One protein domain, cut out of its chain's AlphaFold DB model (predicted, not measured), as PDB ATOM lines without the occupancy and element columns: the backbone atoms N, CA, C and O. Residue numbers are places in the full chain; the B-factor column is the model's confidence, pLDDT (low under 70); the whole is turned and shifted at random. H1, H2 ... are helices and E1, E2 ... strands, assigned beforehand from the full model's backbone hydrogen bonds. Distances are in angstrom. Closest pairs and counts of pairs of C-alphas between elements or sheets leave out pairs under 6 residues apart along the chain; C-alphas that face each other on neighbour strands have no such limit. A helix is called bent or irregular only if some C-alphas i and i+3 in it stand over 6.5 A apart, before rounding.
ATOM      1  N   THR A 349      19.187  43.112 -46.780       90.50
ATOM      2  CA  THR A 349      17.767  43.483 -46.772       90.50
ATOM      3  C   THR A 349      17.180  43.204 -45.397       90.50
ATOM      4  O   THR A 349      16.915  42.052 -45.051       90.50
ATOM      5  N   GLU A 350      16.994  44.261 -44.609       93.31
ATOM      6  CA  GLU A 350      16.267  44.199 -43.342       93.31
ATOM      7  C   GLU A 350      14.750  44.272 -43.577       93.31
ATOM      8  O   GLU A 350      14.273  44.996 -44.447       93.31
ATOM      9  N   SER A 351      13.990  43.529 -42.776       93.31
ATOM     10  CA  SER A 351      12.530  43.611 -42.707       93.31
ATOM     11  C   SER A 351      12.049  43.443 -41.265       93.31
ATOM     12  O   SER A 351      12.654  42.725 -40.462       93.31
ATOM     13  N   GLN A 352      10.945  44.113 -40.933       94.56
ATOM     14  CA  GLN A 352      10.202  43.819 -39.708       94.56
ATOM     15  C   GLN A 352       9.478  42.475 -39.870       94.56
ATOM     16  O   GLN A 352       9.135  42.065 -40.979       94.56
ATOM     17  N   THR A 353       9.244  41.787 -38.761       92.94
ATOM     18  CA  THR A 353       8.491  40.529 -38.697       92.94
ATOM     19  C   THR A 353       7.799  40.431 -37.333       92.94
ATOM     20  O   THR A 353       8.046  41.258 -36.457       92.94
ATOM     21  N   ASN A 354       6.919  39.453 -37.129       93.00
ATOM     22  CA  ASN A 354       6.345  39.183 -35.812       93.00
ATOM     23  C   ASN A 354       6.337  37.676 -35.559       93.00
ATOM     24  O   ASN A 354       5.397  36.972 -35.935       93.00
ATOM     25  N   GLN A 355       7.427  37.170 -34.985       95.19
ATOM     26  CA  GLN A 355       7.652  35.738 -34.802       95.19
ATOM     27  C   GLN A 355       8.096  35.399 -33.380       95.19
ATOM     28  O   GLN A 355       8.748  36.196 -32.706       95.19
ATOM     29  N   MET A 356       7.773  34.179 -32.956       95.19
ATOM     30  CA  MET A 356       8.456  33.502 -31.856       95.19
ATOM     31  C   MET A 356       9.433  32.487 -32.437       95.19
ATOM     32  O   MET A 356       9.102  31.785 -33.395       95.19
ATOM     33  N   ALA A 357      10.625  32.413 -31.854       96.06
ATOM     34  CA  ALA A 357      11.686  31.505 -32.266       96.06
ATOM     35  C   ALA A 357      12.275  30.773 -31.055       96.06
ATOM     36  O   ALA A 357      12.660  31.410 -30.074       96.06
ATOM     37  N   ARG A 358      12.382  29.446 -31.137       95.38
ATOM     38  CA  ARG A 358      13.097  28.591 -30.190       95.38
ATOM     39  C   ARG A 358      14.468  28.251 -30.762       95.38
ATOM     40  O   ARG A 358      14.579  27.891 -31.931       95.38
ATOM     41  N   MET A 359      15.518  28.388 -29.958       93.44
ATOM     42  CA  MET A 359      16.879  28.085 -30.408       93.44
ATOM     43  C   MET A 359      17.184  26.588 -30.350       93.44
ATOM     44  O   MET A 359      17.046  25.967 -29.296       93.44
ATOM     45  N   ASN A 360      17.690  26.038 -31.456       90.12
ATOM     46  CA  ASN A 360      18.116  24.643 -31.529       90.12
ATOM     47  C   ASN A 360      19.334  24.402 -30.617       90.12
ATOM     48  O   ASN A 360      20.259  25.213 -30.575       90.12
ATOM     49  N   THR A 361      19.373  23.264 -29.920       83.75
ATOM     50  CA  THR A 361      20.459  22.898 -28.986       83.75
ATOM     51  C   THR A 361      21.840  22.837 -29.637       83.75
ATOM     52  O   THR A 361      22.828  23.157 -28.990       83.75
ATOM     53  N   ASN A 362      21.912  22.498 -30.926       76.75
ATOM     54  CA  ASN A 362      23.165  22.381 -31.683       76.75
ATOM     55  C   ASN A 362      23.731  23.739 -32.161       76.75
ATOM     56  O   ASN A 362      24.655  23.771 -32.972       76.75
ATOM     57  N   GLN A 363      23.155  24.868 -31.726       77.06
ATOM     58  CA  GLN A 363      23.653  26.208 -32.034       77.06
ATOM     59  C   GLN A 363      24.471  26.741 -30.857       77.06
ATOM     60  O   GLN A 363      23.887  27.058 -29.825       77.06
ATOM     61  N   ASP A 364      25.788  26.911 -31.030       78.44
ATOM     62  CA  ASP A 364      26.728  27.335 -29.965       78.44
ATOM     63  C   ASP A 364      27.045  28.844 -29.922       78.44
ATOM     64  O   ASP A 364      27.714  29.322 -28.996       78.44
ATOM     65  N   VAL A 365      26.585  29.614 -30.916       84.88
ATOM     66  CA  VAL A 365      26.943  31.034 -31.077       84.88
ATOM     67  C   VAL A 365      25.772  31.946 -31.453       84.88
ATOM     68  O   VAL A 365      24.875  31.561 -32.199       84.88
ATOM     69  N   VAL A 366      25.827  33.205 -31.022       91.00
ATOM     70  CA  VAL A 366      24.992  34.311 -31.531       91.00
ATOM     71  C   VAL A 366      25.904  35.386 -32.120       91.00
ATOM     72  O   VAL A 366      26.933  35.712 -31.530       91.00
ATOM     73  N   TYR A 367      25.554  35.938 -33.284       91.88
ATOM     74  CA  TYR A 367      26.320  37.005 -33.931       91.88
ATOM     75  C   TYR A 367      25.953  38.381 -33.370       91.88
ATOM     76  O   TYR A 367      24.773  38.712 -33.234       91.88
ATOM     77  N   ASN A 368      26.959  39.223 -33.130       89.56
ATOM     78  CA  ASN A 368      26.740  40.606 -32.695       89.56
ATOM     79  C   ASN A 368      26.214  41.474 -33.855       89.56
ATOM     80  O   ASN A 368      25.322  42.298 -33.667       89.56
ATOM     81  N   SER A 369      26.718  41.239 -35.073       90.00
ATOM     82  CA  SER A 369      26.162  41.762 -36.325       90.00
ATOM     83  C   SER A 369      26.075  40.661 -37.378       90.00
ATOM     84  O   SER A 369      26.944  39.794 -37.473       90.00
ATOM     85  N   VAL A 370      25.069  40.734 -38.250       89.62
ATOM     86  CA  VAL A 370      25.029  39.908 -39.467       89.62
ATOM     87  C   VAL A 370      26.201  40.221 -40.403       89.62
ATOM     88  O   VAL A 370      26.670  39.317 -41.088       89.62
ATOM     89  N   THR A 371      26.721  41.453 -40.380       86.62
ATOM     90  CA  THR A 371      27.765  41.945 -41.296       86.62
ATOM     91  C   THR A 371      29.199  41.645 -40.859       86.62
ATOM     92  O   THR A 371      30.113  41.851 -41.650       86.62
ATOM     93  N   ASP A 372      29.415  41.160 -39.630       84.88
ATOM     94  CA  ASP A 372      30.744  40.809 -39.116       84.88
ATOM     95  C   ASP A 372      30.819  39.351 -38.621       84.88
ATOM     96  O   ASP A 372      29.826  38.617 -38.589       84.88
ATOM     97  N   VAL A 373      32.028  38.896 -38.293       84.81
ATOM     98  CA  VAL A 373      32.300  37.523 -37.825       84.81
ATOM     99  C   VAL A 373      32.244  37.375 -36.298       84.81
ATOM    100  O   VAL A 373      32.472  36.278 -35.771       84.81
ATOM    101  N   THR A 374      31.969  38.470 -35.579       85.38
ATOM    102  CA  THR A 374      32.025  38.533 -34.117       85.38
ATOM    103  C   THR A 374      30.770  37.926 -33.500       85.38
ATOM    104  O   THR A 374      29.642  38.118 -33.966       85.38
ATOM    105  N   ARG A 375      30.981  37.127 -32.455       88.50
ATOM    106  CA  ARG A 375      29.957  36.261 -31.877       88.50
ATOM    107  C   ARG A 375      30.238  35.971 -30.410       88.50
ATOM    108  O   ARG A 375      31.398  35.963 -30.006       88.50
ATOM    109  N   HIS A 376      29.187  35.708 -29.648       87.00
ATOM    110  CA  HIS A 376      29.245  35.279 -28.251       87.00
ATOM    111  C   HIS A 376      28.559  33.914 -28.078       87.00
ATOM    112  O   HIS A 376      27.915  33.422 -29.007       87.00
ATOM    113  N   SER A 377      28.736  33.276 -26.917       89.38
ATOM    114  CA  SER A 377      28.140  31.962 -26.634       89.38
ATOM    115  C   SER A 377      26.618  32.046 -26.527       89.38
ATOM    116  O   SER A 377      26.087  32.953 -25.896       89.38
ATOM    117  N   SER A 378      25.927  31.062 -27.095       90.19
ATOM    118  CA  SER A 378      24.472  30.898 -26.995       90.19
ATOM    119  C   SER A 378      24.033  29.840 -25.971       90.19
ATOM    120  O   SER A 378      22.851  29.510 -25.921       90.19
ATOM    121  N   LYS A 379      24.936  29.274 -25.159       89.94
ATOM    122  CA  LYS A 379      24.642  28.118 -24.281       89.94
ATOM    123  C   LYS A 379      23.457  28.355 -23.327       89.94
ATOM    124  O   LYS A 379      22.602  27.489 -23.121       89.94
ATOM    125  N   ASP A 380      23.347  29.570 -22.799       89.25
ATOM    126  CA  ASP A 380      22.234  29.976 -21.933       89.25
ATOM    127  C   ASP A 380      20.950  30.336 -22.696       89.25
ATOM    128  O   ASP A 380      19.925  30.612 -22.068       89.25
ATOM    129  N   MET A 381      20.990  30.286 -24.030       91.50
ATOM    130  CA  MET A 381      19.893  30.555 -24.964       91.50
ATOM    131  C   MET A 381      19.400  29.315 -25.729       91.50
ATOM    132  O   MET A 381      18.284  29.335 -26.240       91.50
ATOM    133  N   GLN A 382      20.185  28.235 -25.791       92.25
ATOM    134  CA  GLN A 382      19.774  26.938 -26.349       92.25
ATOM    135  C   GLN A 382      18.495  26.409 -25.670       92.25
ATOM    136  O   GLN A 382      18.352  26.526 -24.452       92.25
ATOM    137  N   ASP A 383      17.581  25.817 -26.443       93.12
ATOM    138  CA  ASP A 383      16.272  25.323 -25.979       93.12
ATOM    139  C   ASP A 383      15.490  26.348 -25.132       93.12
ATOM    140  O   ASP A 383      14.975  26.069 -24.050       93.12
ATOM    141  N   LYS A 384      15.436  27.590 -25.619       94.12
ATOM    142  CA  LYS A 384      14.611  28.674 -25.075       94.12
ATOM    143  C   LYS A 384      13.943  29.448 -26.202       94.12
ATOM    144  O   LYS A 384      14.493  29.549 -27.302       94.12
ATOM    145  N   ALA A 385      12.770  30.002 -25.914       95.06
ATOM    146  CA  ALA A 385      11.973  30.799 -26.834       95.06
ATOM    147  C   ALA A 385      12.180  32.310 -26.656       95.06
ATOM    148  O   ALA A 385      12.259  32.840 -25.537       95.06
ATOM    149  N   TYR A 386      12.213  32.996 -27.792       95.62
ATOM    150  CA  TYR A 386      12.540  34.407 -27.956       95.62
ATOM    151  C   TYR A 386      11.578  35.079 -28.924       95.62
ATOM    152  O   TYR A 386      11.129  34.469 -29.894       95.62
ATOM    153  N   PHE A 387      11.330  36.364 -28.689       94.62
ATOM    154  CA  PHE A 387      10.622  37.203 -29.646       94.62
ATOM    155  C   PHE A 387      11.573  37.594 -30.774       94.62
ATOM    156  O   PHE A 387      12.750  37.880 -30.540       94.62
ATOM    157  N   VAL A 388      11.055  37.644 -31.996       95.69
ATOM    158  CA  VAL A 388      11.759  38.154 -33.169       95.69
ATOM    159  C   VAL A 388      10.857  39.164 -33.857       95.69
ATOM    160  O   VAL A 388       9.858  38.813 -34.482       95.69
ATOM    161  N   LYS A 389      11.238  40.438 -33.730       93.62
ATOM    162  CA  LYS A 389      10.571  41.569 -34.393       93.62
ATOM    163  C   LYS A 389      11.288  42.026 -35.677       93.62
ATOM    164  O   LYS A 389      10.720  42.758 -36.477       93.62
ATOM    165  N   ARG A 390      12.537  41.588 -35.892       94.50
ATOM    166  CA  ARG A 390      13.406  41.989 -37.017       94.50
ATOM    167  C   ARG A 390      14.142  40.790 -37.610       94.50
ATOM    168  O   ARG A 390      14.647  39.943 -36.870       94.50
ATOM    169  N   GLN A 391      14.240  40.753 -38.934       96.56
ATOM    170  CA  GLN A 391      15.005  39.759 -39.689       96.56
ATOM    171  C   GLN A 391      15.796  40.439 -40.816       96.56
ATOM    172  O   GLN A 391      15.357  41.444 -41.377       96.56
ATOM    173  N   VAL A 392      16.946  39.877 -41.181       95.19
ATOM    174  CA  VAL A 392      17.798  40.377 -42.267       95.19
ATOM    175  C   VAL A 392      18.182  39.235 -43.190       95.19
ATOM    176  O   VAL A 392      18.740  38.239 -42.737       95.19
ATOM    177  N   LYS A 393      17.972  39.409 -44.496       92.06
ATOM    178  CA  LYS A 393      18.675  38.625 -45.512       92.06
ATOM    179  C   LYS A 393      20.027  39.291 -45.772       92.06
ATOM    180  O   LYS A 393      20.066  40.447 -46.190       92.06
ATOM    181  N   TYR A 394      21.119  38.587 -45.489       87.50
ATOM    182  CA  TYR A 394      22.486  39.038 -45.751       87.50
ATOM    183  C   TYR A 394      23.200  37.972 -46.575       87.50
ATOM    184  O   TYR A 394      23.337  36.831 -46.128       87.50
ATOM    185  N   ASN A 395      23.622  38.330 -47.791       81.38
ATOM    186  CA  ASN A 395      24.016  37.349 -48.803       81.38
ATOM    187  C   ASN A 395      22.874  36.319 -49.020       81.38
ATOM    188  O   ASN A 395      21.727  36.707 -49.265       81.38
ATOM    189  N   ALA A 396      23.153  35.020 -48.895       84.62
ATOM    190  CA  ALA A 396      22.166  33.945 -48.964       84.62
ATOM    191  C   ALA A 396      21.490  33.604 -47.622       84.62
ATOM    192  O   ALA A 396      20.496  32.880 -47.618       84.62
ATOM    193  N   ASP A 397      22.011  34.079 -46.487       89.19
ATOM    194  CA  ASP A 397      21.512  33.707 -45.160       89.19
ATOM    195  C   ASP A 397      20.413  34.657 -44.666       89.19
ATOM    196  O   ASP A 397      20.596  35.875 -44.611       89.19
ATOM    197  N   THR A 398      19.296  34.088 -44.207       94.12
ATOM    198  CA  THR A 398      18.325  34.803 -43.366       94.12
ATOM    199  C   THR A 398      18.762  34.716 -41.905       94.12
ATOM    200  O   THR A 398      18.902  33.627 -41.346       94.12
ATOM    201  N   TYR A 399      18.934  35.872 -41.276       95.50
ATOM    202  CA  TYR A 399      19.227  36.050 -39.859       95.50
ATOM    203  C   TYR A 399      18.029  36.664 -39.130       95.50
ATOM    204  O   TYR A 399      17.311  37.496 -39.680       95.50
ATOM    205  N   MET A 400      17.843  36.293 -37.867       96.50
ATOM    206  CA  MET A 400      16.735  36.714 -37.009       96.50
ATOM    207  C   MET A 400      17.280  37.315 -35.710       96.50
ATOM    208  O   MET A 400      18.204  36.756 -35.115       96.50
ATOM    209  N   LEU A 401      16.732  38.460 -35.292       96.06
ATOM    210  CA  LEU A 401      17.193  39.212 -34.121       96.06
ATOM    211  C   LEU A 401      16.405  38.823 -32.866       96.06
ATOM    212  O   LEU A 401      15.271  39.275 -32.668       96.06
ATOM    213  N   LEU A 402      17.026  38.002 -32.018       95.19
ATOM    214  CA  LEU A 402      16.409  37.454 -30.811       95.19
ATOM    215  C   LEU A 402      16.273  38.518 -29.711       95.19
ATOM    216  O   LEU A 402      17.217  39.265 -29.436       95.19
ATOM    217  N   GLN A 403      15.110  38.558 -29.062       93.56
ATOM    218  CA  GLN A 403      14.758  39.490 -27.986       93.56
ATOM    219  C   GLN A 403      14.140  38.752 -26.792       93.56
ATOM    220  O   GLN A 403      13.363  37.804 -26.947       93.56
ATOM    221  N   ASN A 404      14.473  39.202 -25.579       87.25
ATOM    222  CA  ASN A 404      14.022  38.561 -24.336       87.25
ATOM    223  C   ASN A 404      12.530  38.790 -24.016       87.25
ATOM    224  O   ASN A 404      11.927  37.962 -23.328       87.25
ATOM    225  N   SER A 405      11.948  39.878 -24.529       82.19
ATOM    226  CA  SER A 405      10.532  40.274 -24.456       82.19
ATOM    227  C   SER A 405      10.176  41.124 -25.689       82.19
ATOM    228  O   SER A 405      11.070  41.479 -26.457       82.19
ATOM    229  N   GLU A 406       8.898  41.460 -25.896       70.56
ATOM    230  CA  GLU A 406       8.417  42.148 -27.114       70.56
ATOM    231  C   GLU A 406       9.061  43.513 -27.396       70.56
ATOM    232  O   GLU A 406       9.212  43.894 -28.554       70.56
ATOM    233  N   SER A 407       9.439  44.229 -26.335       70.75
ATOM    234  CA  SER A 407      10.159  45.508 -26.352       70.75
ATOM    235  C   SER A 407      11.541  45.383 -25.690       70.75
ATOM    236  O   SER A 407      12.068  46.348 -25.135       70.75
ATOM    237  N   GLY A 408      12.067  44.157 -25.620       73.19
ATOM    238  CA  GLY A 408      13.201  43.794 -24.782       73.19
ATOM    239  C   GLY A 408      14.565  44.106 -25.389       73.19
ATOM    240  O   GLY A 408      14.706  44.420 -26.569       73.19
ATOM    241  N   GLN A 409      15.603  43.943 -24.569       84.94
ATOM    242  CA  GLN A 409      16.986  44.011 -25.030       84.94
ATOM    243  C   GLN A 409      17.239  42.989 -26.151       84.94
ATOM    244  O   GLN A 409      16.902  41.805 -26.028       84.94
ATOM    245  N   TYR A 410      17.880  43.458 -27.223       91.06
ATOM    246  CA  TYR A 410      18.416  42.618 -28.287       91.06
ATOM    247  C   TYR A 410      19.530  41.717 -27.748       91.06
ATOM    248  O   TYR A 410      20.497  42.202 -27.163       91.06
ATOM    249  N   LEU A 411      19.402  40.413 -27.981       91.44
ATOM    250  CA  LEU A 411      20.405  39.418 -27.603       91.44
ATOM    251  C   LEU A 411      21.407  39.201 -28.741       91.44
ATOM    252  O   LEU A 411      22.600  39.083 -28.504       91.44
ATOM    253  N   GLY A 412      20.930  39.228 -29.988       93.94
ATOM    254  CA  GLY A 412      21.765  39.202 -31.186       93.94
ATOM    255  C   GLY A 412      21.151  38.385 -32.320       93.94
ATOM    256  O   GLY A 412      19.991  37.972 -32.262       93.94
ATOM    257  N   TRP A 413      21.939  38.183 -33.372       95.38
ATOM    258  CA  TRP A 413      21.492  37.588 -34.627       95.38
ATOM    259  C   TRP A 413      21.823  36.098 -34.713       95.38
ATOM    260  O   TRP A 413      22.970  35.688 -34.522       95.38
ATOM    261  N   VAL A 414      20.835  35.285 -35.083       94.94
ATOM    262  CA  VAL A 414      20.988  33.838 -35.313       94.94
ATOM    263  C   VAL A 414      20.439  33.487 -36.693       94.94
ATOM    264  O   VAL A 414      19.496  34.123 -37.159       94.94
ATOM    265  N   LYS A 415      21.042  32.514 -37.389       93.25
ATOM    266  CA  LYS A 415      20.527  32.050 -38.687       93.25
ATOM    267  C   LYS A 415      19.155  31.394 -38.498       93.25
ATOM    268  O   LYS A 415      19.020  30.550 -37.619       93.25
ATOM    269  N   SER A 416      18.186  31.716 -39.355       94.69
ATOM    270  CA  SER A 416      16.821  31.153 -39.329       94.69
ATOM    271  C   SER A 416      16.823  29.616 -39.331       94.69
ATOM    272  O   SER A 416      16.155  29.011 -38.506       94.69
ATOM    273  N   GLN A 417      17.682  28.982 -40.140       91.81
ATOM    274  CA  GLN A 417      17.886  27.520 -40.167       91.81
ATOM    275  C   GLN A 417      18.311  26.881 -38.824       91.81
ATOM    276  O   GLN A 417      18.237  25.663 -38.679       91.81
ATOM    277  N   ASN A 418      18.769  27.673 -37.849       93.25
ATOM    278  CA  ASN A 418      19.232  27.201 -36.539       93.25
ATOM    279  C   ASN A 418      18.216  27.550 -35.423       93.25
ATOM    280  O   ASN A 418      18.542  27.502 -34.234       93.25
ATOM    281  N   LEU A 419      16.991  27.906 -35.824       95.12
ATOM    282  CA  LEU A 419      15.840  28.214 -34.985       95.12
ATOM    283  C   LEU A 419      14.631  27.402 -35.473       95.12
ATOM    284  O   LEU A 419      14.403  27.287 -36.675       95.12
ATOM    285  N   GLU A 420      13.795  26.924 -34.560       95.50
ATOM    286  CA  GLU A 420      12.403  26.595 -34.877       95.50
ATOM    287  C   GLU A 420      11.586  27.882 -34.706       95.50
ATOM    288  O   GLU A 420      11.616  28.474 -33.626       95.50
ATOM    289  N   HIS A 421      10.891  28.371 -35.738       96.19
ATOM    290  CA  HIS A 421      10.226  29.676 -35.657       96.19
ATOM    291  C   HIS A 421       8.894  29.761 -36.406       96.19
ATOM    292  O   HIS A 421       8.718  29.190 -37.482       96.19
ATOM    293  N   TYR A 422       7.957  30.524 -35.836       96.69
ATOM    294  CA  TYR A 422       6.605  30.704 -36.362       96.69
ATOM    295  C   TYR A 422       6.099  32.134 -36.152       96.69
ATOM    296  O   TYR A 422       6.457  32.794 -35.175       96.69
ATOM    297  N   ASN A 423       5.198  32.589 -37.029       96.12
ATOM    298  CA  ASN A 423       4.449  33.833 -36.826       96.12
ATOM    299  C   ASN A 423       3.644  33.769 -35.523       96.12
ATOM    300  O   ASN A 423       2.934  32.787 -35.282       96.12
ATOM    301  N   ILE A 424       3.740  34.830 -34.718       93.75
ATOM    302  CA  ILE A 424       2.895  35.051 -33.545       93.75
ATOM    303  C   ILE A 424       1.795  36.059 -33.902       93.75
ATOM    304  O   ILE A 424       2.060  37.128 -34.451       93.75
ATOM    305  N   VAL A 425       0.547  35.681 -33.637       91.94
ATOM    306  CA  VAL A 425      -0.627  36.564 -33.725       91.94
ATOM    307  C   VAL A 425      -0.744  37.341 -32.412       91.94
ATOM    308  O   VAL A 425      -0.316  36.839 -31.378       91.94
ATOM    309  N   GLU A 426      -1.313  38.545 -32.441       83.56
ATOM    310  CA  GLU A 426      -1.558  39.344 -31.234       83.56
ATOM    311  C   GLU A 426      -2.415  38.599 -30.194       83.56
ATOM    312  O   GLU A 426      -3.210  37.709 -30.519       83.56
ATOM    313  N   GLU A 427      -2.234  38.956 -28.922       89.75
ATOM    314  CA  GLU A 427      -3.003  38.386 -27.817       89.75
ATOM    315  C   GLU A 427      -4.476  38.809 -27.906       89.75
ATOM    316  O   GLU A 427      -4.787  39.985 -28.078       89.75
ATOM    317  N   THR A 428      -5.402  37.861 -27.737       92.88
ATOM    318  CA  THR A 428      -6.848  38.141 -27.748       92.88
ATOM    319  C   THR A 428      -7.493  37.746 -26.417       92.88
ATOM    320  O   THR A 428      -7.165  36.679 -25.889       92.88
ATOM    321  N   PRO A 429      -8.408  38.562 -25.850       94.38
ATOM    322  CA  PRO A 429      -9.147  38.202 -24.641       94.38
ATOM    323  C   PRO A 429      -9.918  36.888 -24.813       94.38
ATOM    324  O   PRO A 429     -10.600  36.681 -25.818       94.38
ATOM    325  N   PHE A 430      -9.810  36.000 -23.827       92.12
ATOM    326  CA  PHE A 430     -10.390  34.659 -23.850       92.12
ATOM    327  C   PHE A 430     -10.662  34.184 -22.416       92.12
ATOM    328  O   PHE A 430      -9.979  33.312 -21.885       92.12
ATOM    329  N   ALA A 431     -11.660  34.797 -21.775       93.06
ATOM    330  CA  ALA A 431     -12.062  34.460 -20.415       93.06
ATOM    331  C   ALA A 431     -12.723  33.068 -20.364       93.06
ATOM    332  O   ALA A 431     -13.871  32.908 -20.785       93.06
ATOM    333  N   LYS A 432     -12.005  32.063 -19.850       92.44
ATOM    334  CA  LYS A 432     -12.500  30.691 -19.631       92.44
ATOM    335  C   LYS A 432     -11.868  30.066 -18.387       92.44
ATOM    336  O   LYS A 432     -10.871  30.556 -17.866       92.44
ATOM    337  N   LYS A 433     -12.426  28.943 -17.941       92.88
ATOM    338  CA  LYS A 433     -11.800  28.051 -16.961       92.88
ATOM    339  C   LYS A 433     -11.635  26.658 -17.545       92.88
ATOM    340  O   LYS A 433     -12.488  26.225 -18.316       92.88
ATOM    341  N   ALA A 434     -10.564  25.971 -17.165       93.88
ATOM    342  CA  ALA A 434     -10.392  24.547 -17.425       93.88
ATOM    343  C   ALA A 434      -9.375  23.930 -16.462       93.88
ATOM    344  O   ALA A 434      -8.513  24.617 -15.916       93.88
ATOM    345  N   ASN A 435      -9.442  22.615 -16.304       93.38
ATOM    346  CA  ASN A 435      -8.453  21.841 -15.576       93.38
ATOM    347  C   ASN A 435      -7.251  21.531 -16.474       93.38
ATOM    348  O   ASN A 435      -7.388  21.252 -17.672       93.38
ATOM    349  N   VAL A 436      -6.066  21.552 -15.870       92.94
ATOM    350  CA  VAL A 436      -4.821  21.125 -16.512       92.94
ATOM    351  C   VAL A 436      -4.810  19.597 -16.593       92.94
ATOM    352  O   VAL A 436      -5.201  18.918 -15.645       92.94
ATOM    353  N   ASN A 437      -4.384  19.035 -17.724       87.44
ATOM    354  CA  ASN A 437      -4.255  17.589 -17.873       87.44
ATOM    355  C   ASN A 437      -2.887  17.088 -17.366       87.44
ATOM    356  O   ASN A 437      -1.939  17.855 -17.199       87.44
ATOM    357  N   GLY A 438      -2.767  15.776 -17.149       83.50
ATOM    358  CA  GLY A 438      -1.559  15.143 -16.598       83.50
ATOM    359  C   GLY A 438      -0.309  15.156 -17.492       83.50
ATOM    360  O   GLY A 438       0.635  14.437 -17.187       83.50
ATOM    361  N   THR A 439      -0.293  15.921 -18.592       86.62
ATOM    362  CA  THR A 439       0.866  16.075 -19.500       86.62
ATOM    363  C   THR A 439       1.504  17.471 -19.452       86.62
ATOM    364  O   THR A 439       2.451  17.746 -20.189       86.62
ATOM    365  N   ALA A 440       1.012  18.371 -18.594       91.12
ATOM    366  CA  ALA A 440       1.670  19.646 -18.325       91.12
ATOM    367  C   ALA A 440       2.809  19.468 -17.298       91.12
ATOM    368  O   ALA A 440       2.534  18.992 -16.198       91.12
ATOM    369  N   PRO A 441       4.055  19.885 -17.595       91.75
ATOM    370  CA  PRO A 441       5.144  19.892 -16.613       91.75
ATOM    371  C   PRO A 441       5.205  21.189 -15.777       91.75
ATOM    372  O   PRO A 441       5.933  21.257 -14.790       91.75
ATOM    373  N   GLY A 442       4.457  22.231 -16.156       94.81
ATOM    374  CA  GLY A 442       4.449  23.527 -15.476       94.81
ATOM    375  C   GLY A 442       3.748  24.630 -16.276       94.81
ATOM    376  O   GLY A 442       3.370  24.422 -17.430       94.81
ATOM    377  N   LEU A 443       3.614  25.820 -15.682       96.69
ATOM    378  CA  LEU A 443       3.268  27.050 -16.405       96.69
ATOM    379  C   LEU A 443       4.525  27.648 -17.041       96.69
ATOM    380  O   LEU A 443       5.525  27.845 -16.351       96.69
ATOM    381  N   LEU A 444       4.469  28.040 -18.312       96.38
ATOM    382  CA  LEU A 444       5.559  28.746 -18.996       96.38
ATOM    383  C   LEU A 444       5.496  30.263 -18.741       96.38
ATOM    384  O   LEU A 444       4.417  30.851 -18.717       96.38
ATOM    385  N   ASN A 445       6.640  30.946 -18.654       94.44
ATOM    386  CA  ASN A 445       6.690  32.413 -18.543       94.44
ATOM    387  C   ASN A 445       6.446  33.149 -19.879       94.44
ATOM    388  O   ASN A 445       6.341  34.375 -19.907       94.44
ATOM    389  N   ARG A 446       6.329  32.405 -20.986       93.25
ATOM    390  CA  ARG A 446       6.057  32.896 -22.345       93.25
ATOM    391  C   ARG A 446       5.407  31.805 -23.207       93.25
ATOM    392  O   ARG A 446       5.664  30.625 -22.954       93.25
ATOM    393  N   PRO A 447       4.634  32.151 -24.255       93.69
ATOM    394  CA  PRO A 447       4.197  31.165 -25.240       93.69
ATOM    395  C   PRO A 447       5.415  30.556 -25.950       93.69
ATOM    396  O   PRO A 447       6.467  31.188 -26.042       93.69
ATOM    397  N   PHE A 448       5.276  29.329 -26.459       94.88
ATOM    398  CA  PHE A 448       6.341  28.591 -27.166       94.88
ATOM    399  C   PHE A 448       7.623  28.309 -26.349       94.88
ATOM    400  O   PHE A 448       8.578  27.750 -26.882       94.88
ATOM    401  N   GLY A 449       7.642  28.664 -25.058       94.00
ATOM    402  CA  GLY A 449       8.727  28.358 -24.128       94.00
ATOM    403  C   GLY A 449       8.859  26.870 -23.795       94.00
ATOM    404  O   GLY A 449       8.057  26.034 -24.209       94.00
ATOM    405  N   THR A 450       9.895  26.571 -23.020       93.44
ATOM    406  CA  THR A 450      10.315  25.221 -22.615       93.44
ATOM    407  C   THR A 450      10.424  25.140 -21.093       93.44
ATOM    408  O   THR A 450      10.275  26.146 -20.395       93.44
ATOM    409  N   ASP A 451      10.779  23.972 -20.566       91.62
ATOM    410  CA  ASP A 451      11.028  23.760 -19.135       91.62
ATOM    411  C   ASP A 451      12.151  24.674 -18.597       91.62
ATOM    412  O   ASP A 451      12.143  25.075 -17.432       91.62
ATOM    413  N   ARG A 452      13.060  25.149 -19.468       92.56
ATOM    414  CA  ARG A 452      14.058  26.192 -19.146       92.56
ATOM    415  C   ARG A 452      13.453  27.598 -18.943       92.56
ATOM    416  O   ARG A 452      14.210  28.558 -18.761       92.56
ATOM    417  N   GLN A 453      12.132  27.755 -19.057       94.19
ATOM    418  CA  GLN A 453      11.382  29.019 -19.033       94.19
ATOM    419  C   GLN A 453      10.018  28.889 -18.323       94.19
ATOM    420  O   GLN A 453       9.037  29.507 -18.738       94.19
ATOM    421  N   MET A 454       9.940  28.119 -17.239       94.50
ATOM    422  CA  MET A 454       8.738  28.041 -16.401       94.50
ATOM    423  C   MET A 454       8.575  29.242 -15.449       94.50
ATOM    424  O   MET A 454       9.554  29.871 -15.049       94.50
ATOM    425  N   SER A 455       7.321  29.550 -15.105       94.81
ATOM    426  CA  SER A 455       6.912  30.365 -13.948       94.81
ATOM    427  C   SER A 455       6.598  29.494 -12.724       94.81
ATOM    428  O   SER A 455       6.793  29.930 -11.595       94.81
ATOM    429  N   LEU A 456       6.082  28.281 -12.954       94.31
ATOM    430  CA  LEU A 456       5.653  27.310 -11.944       94.31
ATOM    431  C   LEU A 456       5.909  25.901 -12.495       94.31
ATOM    432  O   LEU A 456       5.661  25.672 -13.676       94.31
ATOM    433  N   ILE A 457       6.386  24.982 -11.655       94.19
ATOM    434  CA  ILE A 457       6.659  23.575 -11.995       94.19
ATOM    435  C   ILE A 457       5.581  22.702 -11.337       94.19
ATOM    436  O   ILE A 457       5.131  23.017 -10.236       94.19
ATOM    437  N   PHE A 458       5.158  21.623 -11.999       92.19
ATOM    438  CA  PHE A 458       4.147  20.695 -11.489       92.19
ATOM    439  C   PHE A 458       4.761  19.336 -11.122       92.19
ATOM    440  O   PHE A 458       5.027  18.515 -11.995       92.19
ATOM    441  N   ASP A 459       4.904  19.047  -9.823       86.56
ATOM    442  CA  ASP A 459       5.281  17.701  -9.340       86.56
ATOM    443  C   ASP A 459       4.192  16.647  -9.630       86.56
ATOM    444  O   ASP A 459       4.454  15.444  -9.682       86.56
ATOM    445  N   LYS A 460       2.938  17.102  -9.754       86.12
ATOM    446  CA  LYS A 460       1.721  16.325 -10.037       86.12
ATOM    447  C   LYS A 460       0.728  17.211 -10.787       86.12
ATOM    448  O   LYS A 460       0.807  18.433 -10.693       86.12
ATOM    449  N   ALA A 461      -0.248  16.603 -11.465       85.06
ATOM    450  CA  ALA A 461      -1.357  17.341 -12.068       85.06
ATOM    451  C   ALA A 461      -2.066  18.222 -11.006       85.06
ATOM    452  O   ALA A 461      -2.476  17.687  -9.969       85.06
ATOM    453  N   PRO A 462      -2.193  19.544 -11.225       90.00
ATOM    454  CA  PRO A 462      -2.765  20.461 -10.244       90.00
ATOM    455  C   PRO A 462      -4.283  20.268 -10.129       90.00
ATOM    456  O   PRO A 462      -4.971  20.023 -11.118       90.00
ATOM    457  N   THR A 463      -4.818  20.389  -8.912       88.38
ATOM    458  CA  THR A 463      -6.258  20.211  -8.631       88.38
ATOM    459  C   THR A 463      -7.076  21.500  -8.754       88.38
ATOM    460  O   THR A 463      -8.301  21.452  -8.670       88.38
ATOM    461  N   SER A 464      -6.412  22.644  -8.907       91.38
ATOM    462  CA  SER A 464      -7.036  23.957  -9.088       91.38
ATOM    463  C   SER A 464      -7.434  24.190 -10.551       91.38
ATOM    464  O   SER A 464      -6.744  23.751 -11.472       91.38
ATOM    465  N   GLU A 465      -8.515  24.939 -10.782       93.19
ATOM    466  CA  GLU A 465      -8.869  25.406 -12.128       93.19
ATOM    467  C   GLU A 465      -7.843  26.435 -12.635       93.19
ATOM    468  O   GLU A 465      -7.509  27.388 -11.926       93.19
ATOM    469  N   PHE A 466      -7.410  26.310 -13.892       96.31
ATOM    470  CA  PHE A 466      -6.673  27.363 -14.591       96.31
ATOM    471  C   PHE A 466      -7.660  28.438 -15.059       96.31
ATOM    472  O   PHE A 466      -8.547  28.173 -15.877       96.31
ATOM    473  N   ASN A 467      -7.520  29.653 -14.528       96.38
ATOM    474  CA  ASN A 467      -8.387  30.787 -14.842       96.38
ATOM    475  C   ASN A 467      -7.765  31.555 -16.014       96.38
ATOM    476  O   ASN A 467      -6.849  32.350 -15.818       96.38
ATOM    477  N   ILE A 468      -8.219  31.257 -17.231       96.94
ATOM    478  CA  ILE A 468      -7.675  31.775 -18.488       96.94
ATOM    479  C   ILE A 468      -8.228  33.183 -18.735       96.94
ATOM    480  O   ILE A 468      -9.436  33.398 -18.650       96.94
ATOM    481  N   GLU A 469      -7.352  34.122 -19.085       96.44
ATOM    482  CA  GLU A 469      -7.703  35.517 -19.386       96.44
ATOM    483  C   GLU A 469      -7.607  35.840 -20.880       96.44
ATOM    484  O   GLU A 469      -8.422  36.591 -21.423       96.44
ATOM    485  N   LYS A 470      -6.586  35.296 -21.553       95.69
ATOM    486  CA  LYS A 470      -6.235  35.613 -22.944       95.69
ATOM    487  C   LYS A 470      -5.562  34.434 -23.643       95.69
ATOM    488  O   LYS A 470      -4.969  33.564 -23.008       95.69
ATOM    489  N   GLN A 471      -5.626  34.436 -24.968       95.38
ATOM    490  CA  GLN A 471      -5.001  33.439 -25.834       95.38
ATOM    491  C   GLN A 471      -4.063  34.097 -26.849       95.38
ATOM    492  O   GLN A 471      -4.260  35.246 -27.245       95.38
ATOM    493  N   VAL A 472      -3.076  33.339 -27.320       95.50
ATOM    494  CA  VAL A 472      -2.147  33.750 -28.376       95.50
ATOM    495  C   VAL A 472      -1.841  32.562 -29.288       95.50
ATOM    496  O   VAL A 472      -1.821  31.411 -28.840       95.50
ATOM    497  N   LYS A 473      -1.609  32.813 -30.579       95.56
ATOM    498  CA  LYS A 473      -1.318  31.758 -31.562       95.56
ATOM    499  C   LYS A 473       0.096  31.906 -32.106       95.56
ATOM    500  O   LYS A 473       0.430  32.947 -32.661       95.56
ATOM    501  N   VAL A 474       0.894  30.849 -31.976       95.94
ATOM    502  CA  VAL A 474       2.260  30.729 -32.500       95.94
ATOM    503  C   VAL A 474       2.261  29.611 -33.540       95.94
ATOM    504  O   VAL A 474       2.272  28.431 -33.197       95.94
ATOM    505  N   GLY A 475       2.177  29.972 -34.822       93.81
ATOM    506  CA  GLY A 475       2.056  29.001 -35.917       93.81
ATOM    507  C   GLY A 475       0.858  28.050 -35.732       93.81
ATOM    508  O   GLY A 475      -0.279  28.525 -35.663       93.81
ATOM    509  N   PRO A 476       1.066  26.720 -35.655       93.06
ATOM    510  CA  PRO A 476      -0.006  25.754 -35.402       93.06
ATOM    511  C   PRO A 476      -0.406  25.643 -33.917       93.06
ATOM    512  O   PRO A 476      -1.376  24.955 -33.601       93.06
ATOM    513  N   HIS A 477       0.317  26.288 -32.996       93.69
ATOM    514  CA  HIS A 477       0.128  26.150 -31.552       93.69
ATOM    515  C   HIS A 477      -0.726  27.288 -30.976       93.69
ATOM    516  O   HIS A 477      -0.387  28.462 -31.126       93.69
ATOM    517  N   THR A 478      -1.787  26.949 -30.242       94.81
ATOM    518  CA  THR A 478      -2.505  27.903 -29.379       94.81
ATOM    519  C   THR A 478      -1.950  27.812 -27.960       94.81
ATOM    520  O   THR A 478      -1.881  26.718 -27.397       94.81
ATOM    521  N   TYR A 479      -1.579  28.955 -27.387       95.94
ATOM    522  CA  TYR A 479      -1.191  29.102 -25.986       95.94
ATOM    523  C   TYR A 479      -2.202  29.988 -25.253       95.94
ATOM    524  O   TYR A 479      -2.765  30.919 -25.827       95.94
ATOM    525  N   LEU A 480      -2.433  29.681 -23.982       96.56
ATOM    526  CA  LEU A 480      -3.445  30.280 -23.120       96.56
ATOM    527  C   LEU A 480      -2.760  30.818 -21.867       96.56
ATOM    528  O   LEU A 480      -2.010  30.078 -21.234       96.56
ATOM    529  N   TYR A 481      -2.996  32.085 -21.535       97.06
ATOM    530  CA  TYR A 481      -2.456  32.744 -20.346       97.06
ATOM    531  C   TYR A 481      -3.530  32.873 -19.278       97.06
ATOM    532  O   TYR A 481      -4.674  33.225 -19.582       97.06
ATOM    533  N   GLY A 482      -3.149  32.636 -18.030       96.56
ATOM    534  CA  GLY A 482      -4.071  32.691 -16.910       96.56
ATOM    535  C   GLY A 482      -3.397  32.513 -15.559       96.56
ATOM    536  O   GLY A 482      -2.169  32.435 -15.465       96.56
ATOM    537  N   LEU A 483      -4.237  32.420 -14.531       97.00
ATOM    538  CA  LEU A 483      -3.863  32.250 -13.131       97.00
ATOM    539  C   LEU A 483      -4.140  30.818 -12.653       97.00
ATOM    540  O   LEU A 483      -5.277  30.338 -12.736       97.00
ATOM    541  N   LEU A 484      -3.117  30.174 -12.090       95.44
ATOM    542  CA  LEU A 484      -3.200  28.903 -11.366       95.44
ATOM    543  C   LEU A 484      -2.333  28.992 -10.106       95.44
ATOM    544  O   LEU A 484      -1.203  29.463 -10.186       95.44
ATOM    545  N   ASP A 485      -2.850  28.555  -8.956       90.88
ATOM    546  CA  ASP A 485      -2.107  28.483  -7.685       90.88
ATOM    547  C   ASP A 485      -1.297  29.764  -7.379       90.88
ATOM    548  O   ASP A 485      -0.099  29.752  -7.099       90.88
ATOM    549  N   ASN A 486      -1.985  30.908  -7.493       92.69
ATOM    550  CA  ASN A 486      -1.468  32.277  -7.340       92.69
ATOM    551  C   ASN A 486      -0.346  32.699  -8.314       92.69
ATOM    552  O   ASN A 486       0.177  33.807  -8.191       92.69
ATOM    553  N   THR A 487      -0.009  31.876  -9.312       96.38
ATOM    554  CA  THR A 487       1.028  32.154 -10.314       96.38
ATOM    555  C   THR A 487       0.430  32.357 -11.708       96.38
ATOM    556  O   THR A 487      -0.418  31.586 -12.159       96.38
ATOM    557  N   TYR A 488       0.900  33.384 -12.418       96.94
ATOM    558  CA  TYR A 488       0.533  33.625 -13.814       96.94
ATOM    559  C   TYR A 488       1.509  32.961 -14.792       96.94
ATOM    560  O   TYR A 488       2.732  32.993 -14.612       96.94
ATOM    561  N   GLY A 489       0.974  32.427 -15.887       96.62
ATOM    562  CA  GLY A 489       1.782  31.877 -16.970       96.62
ATOM    563  C   GLY A 489       0.957  31.270 -18.098       96.62
ATOM    564  O   GLY A 489      -0.263  31.417 -18.150       96.62
ATOM    565  N   TRP A 490       1.657  30.615 -19.019       96.50
ATOM    566  CA  TRP A 490       1.123  30.076 -20.262       96.50
ATOM    567  C   TRP A 490       1.083  28.548 -20.254       96.50
ATOM    568  O   TRP A 490       2.064  27.901 -19.890       96.50
ATOM    569  N   LEU A 491      -0.009  27.983 -20.766       96.19
ATOM    570  CA  LEU A 491      -0.126  26.571 -21.136       96.19
ATOM    571  C   LEU A 491      -0.449  26.447 -22.626       96.19
ATOM    572  O   LEU A 491      -1.080  27.326 -23.212       96.19
ATOM    573  N   ASN A 492      -0.031  25.356 -23.262       95.25
ATOM    574  CA  ASN A 492      -0.535  25.003 -24.584       95.25
ATOM    575  C   ASN A 492      -1.989  24.510 -24.465       95.25
ATOM    576  O   ASN A 492      -2.326  23.818 -23.510       95.25
ATOM    577  N   LEU A 493      -2.840  24.776 -25.458       93.62
ATOM    578  CA  LEU A 493      -4.221  24.265 -25.480       93.62
ATOM    579  C   LEU A 493      -4.293  22.730 -25.307       93.62
ATOM    580  O   LEU A 493      -5.218  22.229 -24.677       93.62
ATOM    581  N   LYS A 494      -3.293  21.983 -25.801       93.19
ATOM    582  CA  LYS A 494      -3.196  20.517 -25.643       93.19
ATOM    583  C   LYS A 494      -2.863  20.042 -24.217       93.19
ATOM    584  O   LYS A 494      -2.904  18.844 -23.965       93.19
ATOM    585  N   GLN A 495      -2.521  20.949 -23.301       94.12
ATOM    586  CA  GLN A 495      -2.208  20.664 -21.892       94.12
ATOM    587  C   GLN A 495      -3.415  20.873 -20.958       94.12
ATOM    588  O   GLN A 495      -3.290  20.729 -19.746       94.12
ATOM    589  N   LEU A 496      -4.592  21.185 -21.508       92.94
ATOM    590  CA  LEU A 496      -5.859  21.281 -20.779       92.94
ATOM    591  C   LEU A 496      -6.793  20.120 -21.154       92.94
ATOM    592  O   LEU A 496      -6.533  19.382 -22.109       92.94
ATOM    593  N   ILE A 497      -7.885  19.947 -20.408       88.81
ATOM    594  CA  ILE A 497      -8.979  19.047 -20.802       88.81
ATOM    595  C   ILE A 497      -9.784  19.719 -21.926       88.81
ATOM    596  O   ILE A 497     -10.367  20.786 -21.725       88.81
ATOM    597  N   SER A 498      -9.802  19.104 -23.114       72.31
ATOM    598  CA  SER A 498     -10.363  19.666 -24.357       72.31
ATOM    599  C   SER A 498     -11.782  20.202 -24.190       72.31
ATOM    600  O   SER A 498     -12.075  21.332 -24.578       72.31
ATOM    601  N   ASP A 499     -12.629  19.406 -23.552       75.31
ATOM    602  CA  ASP A 499     -14.085  19.556 -23.545       75.31
ATOM    603  C   ASP A 499     -14.549  20.722 -22.649       75.31
ATOM    604  O   ASP A 499     -15.694  21.155 -22.715       75.31
ATOM    605  N   GLN A 500     -13.643  21.264 -21.827       74.94
ATOM    606  CA  GLN A 500     -13.864  22.468 -21.019       74.94
ATOM    607  C   GLN A 500     -13.452  23.752 -21.763       74.94
ATOM    608  O   GLN A 500     -13.983  24.833 -21.503       74.94
ATOM    609  N   VAL A 501     -12.514  23.656 -22.713       70.38
ATOM    610  CA  VAL A 501     -11.975  24.811 -23.452       70.38
ATOM    611  C   VAL A 501     -12.660  24.987 -24.807       70.38
ATOM    612  O   VAL A 501     -12.888  26.121 -25.245       70.38
TER     613      VAL A 501
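AT A GLANCE: This is residues 349 to 501 of the 865 residues of the protein "N-acetylmuramoyl-L-alanine amidase" of Abyssicoccus albus (UniProt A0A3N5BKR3). Two small lobes stand side by side along the longest axis, each a strongly twisted antiparallel sheet with a short two-strand hairpin packed at an edge strand. The first lobe is a folded sheet, one sheet bent back on itself into two facing leaves, E6 E5 and E1 E7, with E4 as the hinge and the hairpin E2 and E3 beside E6; the second has the sheet E8 E11 E12 E13, the hairpin E9 and E10 beside E13, and the small H1 at its far end. Residues 424 to 427 join the lobes. The printed part has 153 residues with thirteen named strands, E1 to E13, then one named helix, H1; its class is mostly strand. It is compact, with a radius of gyration of the C-alphas of 16.8 A, yet elongated, spanning 52 by 29 by 22 A.

IN THESE COORDINATES: E1, residues 349 to 359, begins at C-alpha 349 (17.767, 43.483, -46.772) and is 22.5 A long. E2 is residues 365 to 367 and E3 is 375 to 377. E4, 385 to 394, is 23.2 A long; E5, 397 to 403, is 19.3 A. E6 is 410 to 415, and E7, 419 to 423, ends at C-alpha 423 (4.449, 33.833, -36.826). E8 is 428 to 434, 17.4 A long, E9 is 442 to 444 and E10 is 454 to 457. E11, 466 to 474, is 20.3 A long, E12, 477 to 484, is 20.6 A, and E13, 487 to 492, is 16.0 A. H1, 498 to 501, ends at C-alpha 501 (-11.975, 24.811, -23.452).

HOW THE PARTS SIT: The first sheet has the order E6, E5, E4, E1, E7. E1 bends by 92 degrees at residue 354 and E4 by 77 degrees at 389; N 351 and O 391 are 2.9 A apart. E1 and E7 have N 358 and O 420 at 2.8 A. E4, E5 and E6 form a meander, each strand the antiparallel neighbour of the one before, with N 399 and O 392 at 2.8 A and N 400 and O 414 at 2.8 A. In the hairpin of E2 and E3, N 366 and O 376 are 2.9 A apart; the closest C-alphas of E2 and E6, Tyr 367 and Trp 413, are 4.9 A apart. Between the lobes, the closest C-alphas of E7 and E11, Asn 423 and Val 474, are 5.8 A apart. E8 and E11 have N 430 and O 469 at 2.8 A, and E11 bends by 80 degrees at 469. E11, E12 and E13 form a second meander, with N 474 and O 477 at 2.8 A and N 480 and O 491 at 2.8 A. In the hairpin of E9 and E10, N 443 and O 456 are 2.9 A apart; the closest C-alphas of E9 and E13, Leu 444 and Trp 490, are 4.8 A apart. H1 only grazes the second sheet; it is too short for an O i to N i+4 pair, and its one O i to N i+3 pair is within hydrogen-bond range.

THE WHOLE: The two C-alphas farthest apart, those of Asn 395 and Thr 463, are 53.1 A apart. The printed part has no cut, and no link is long. The mean pLDDT of the printed part is 91.3, that of H1 is 73, and no printed residue is under 70.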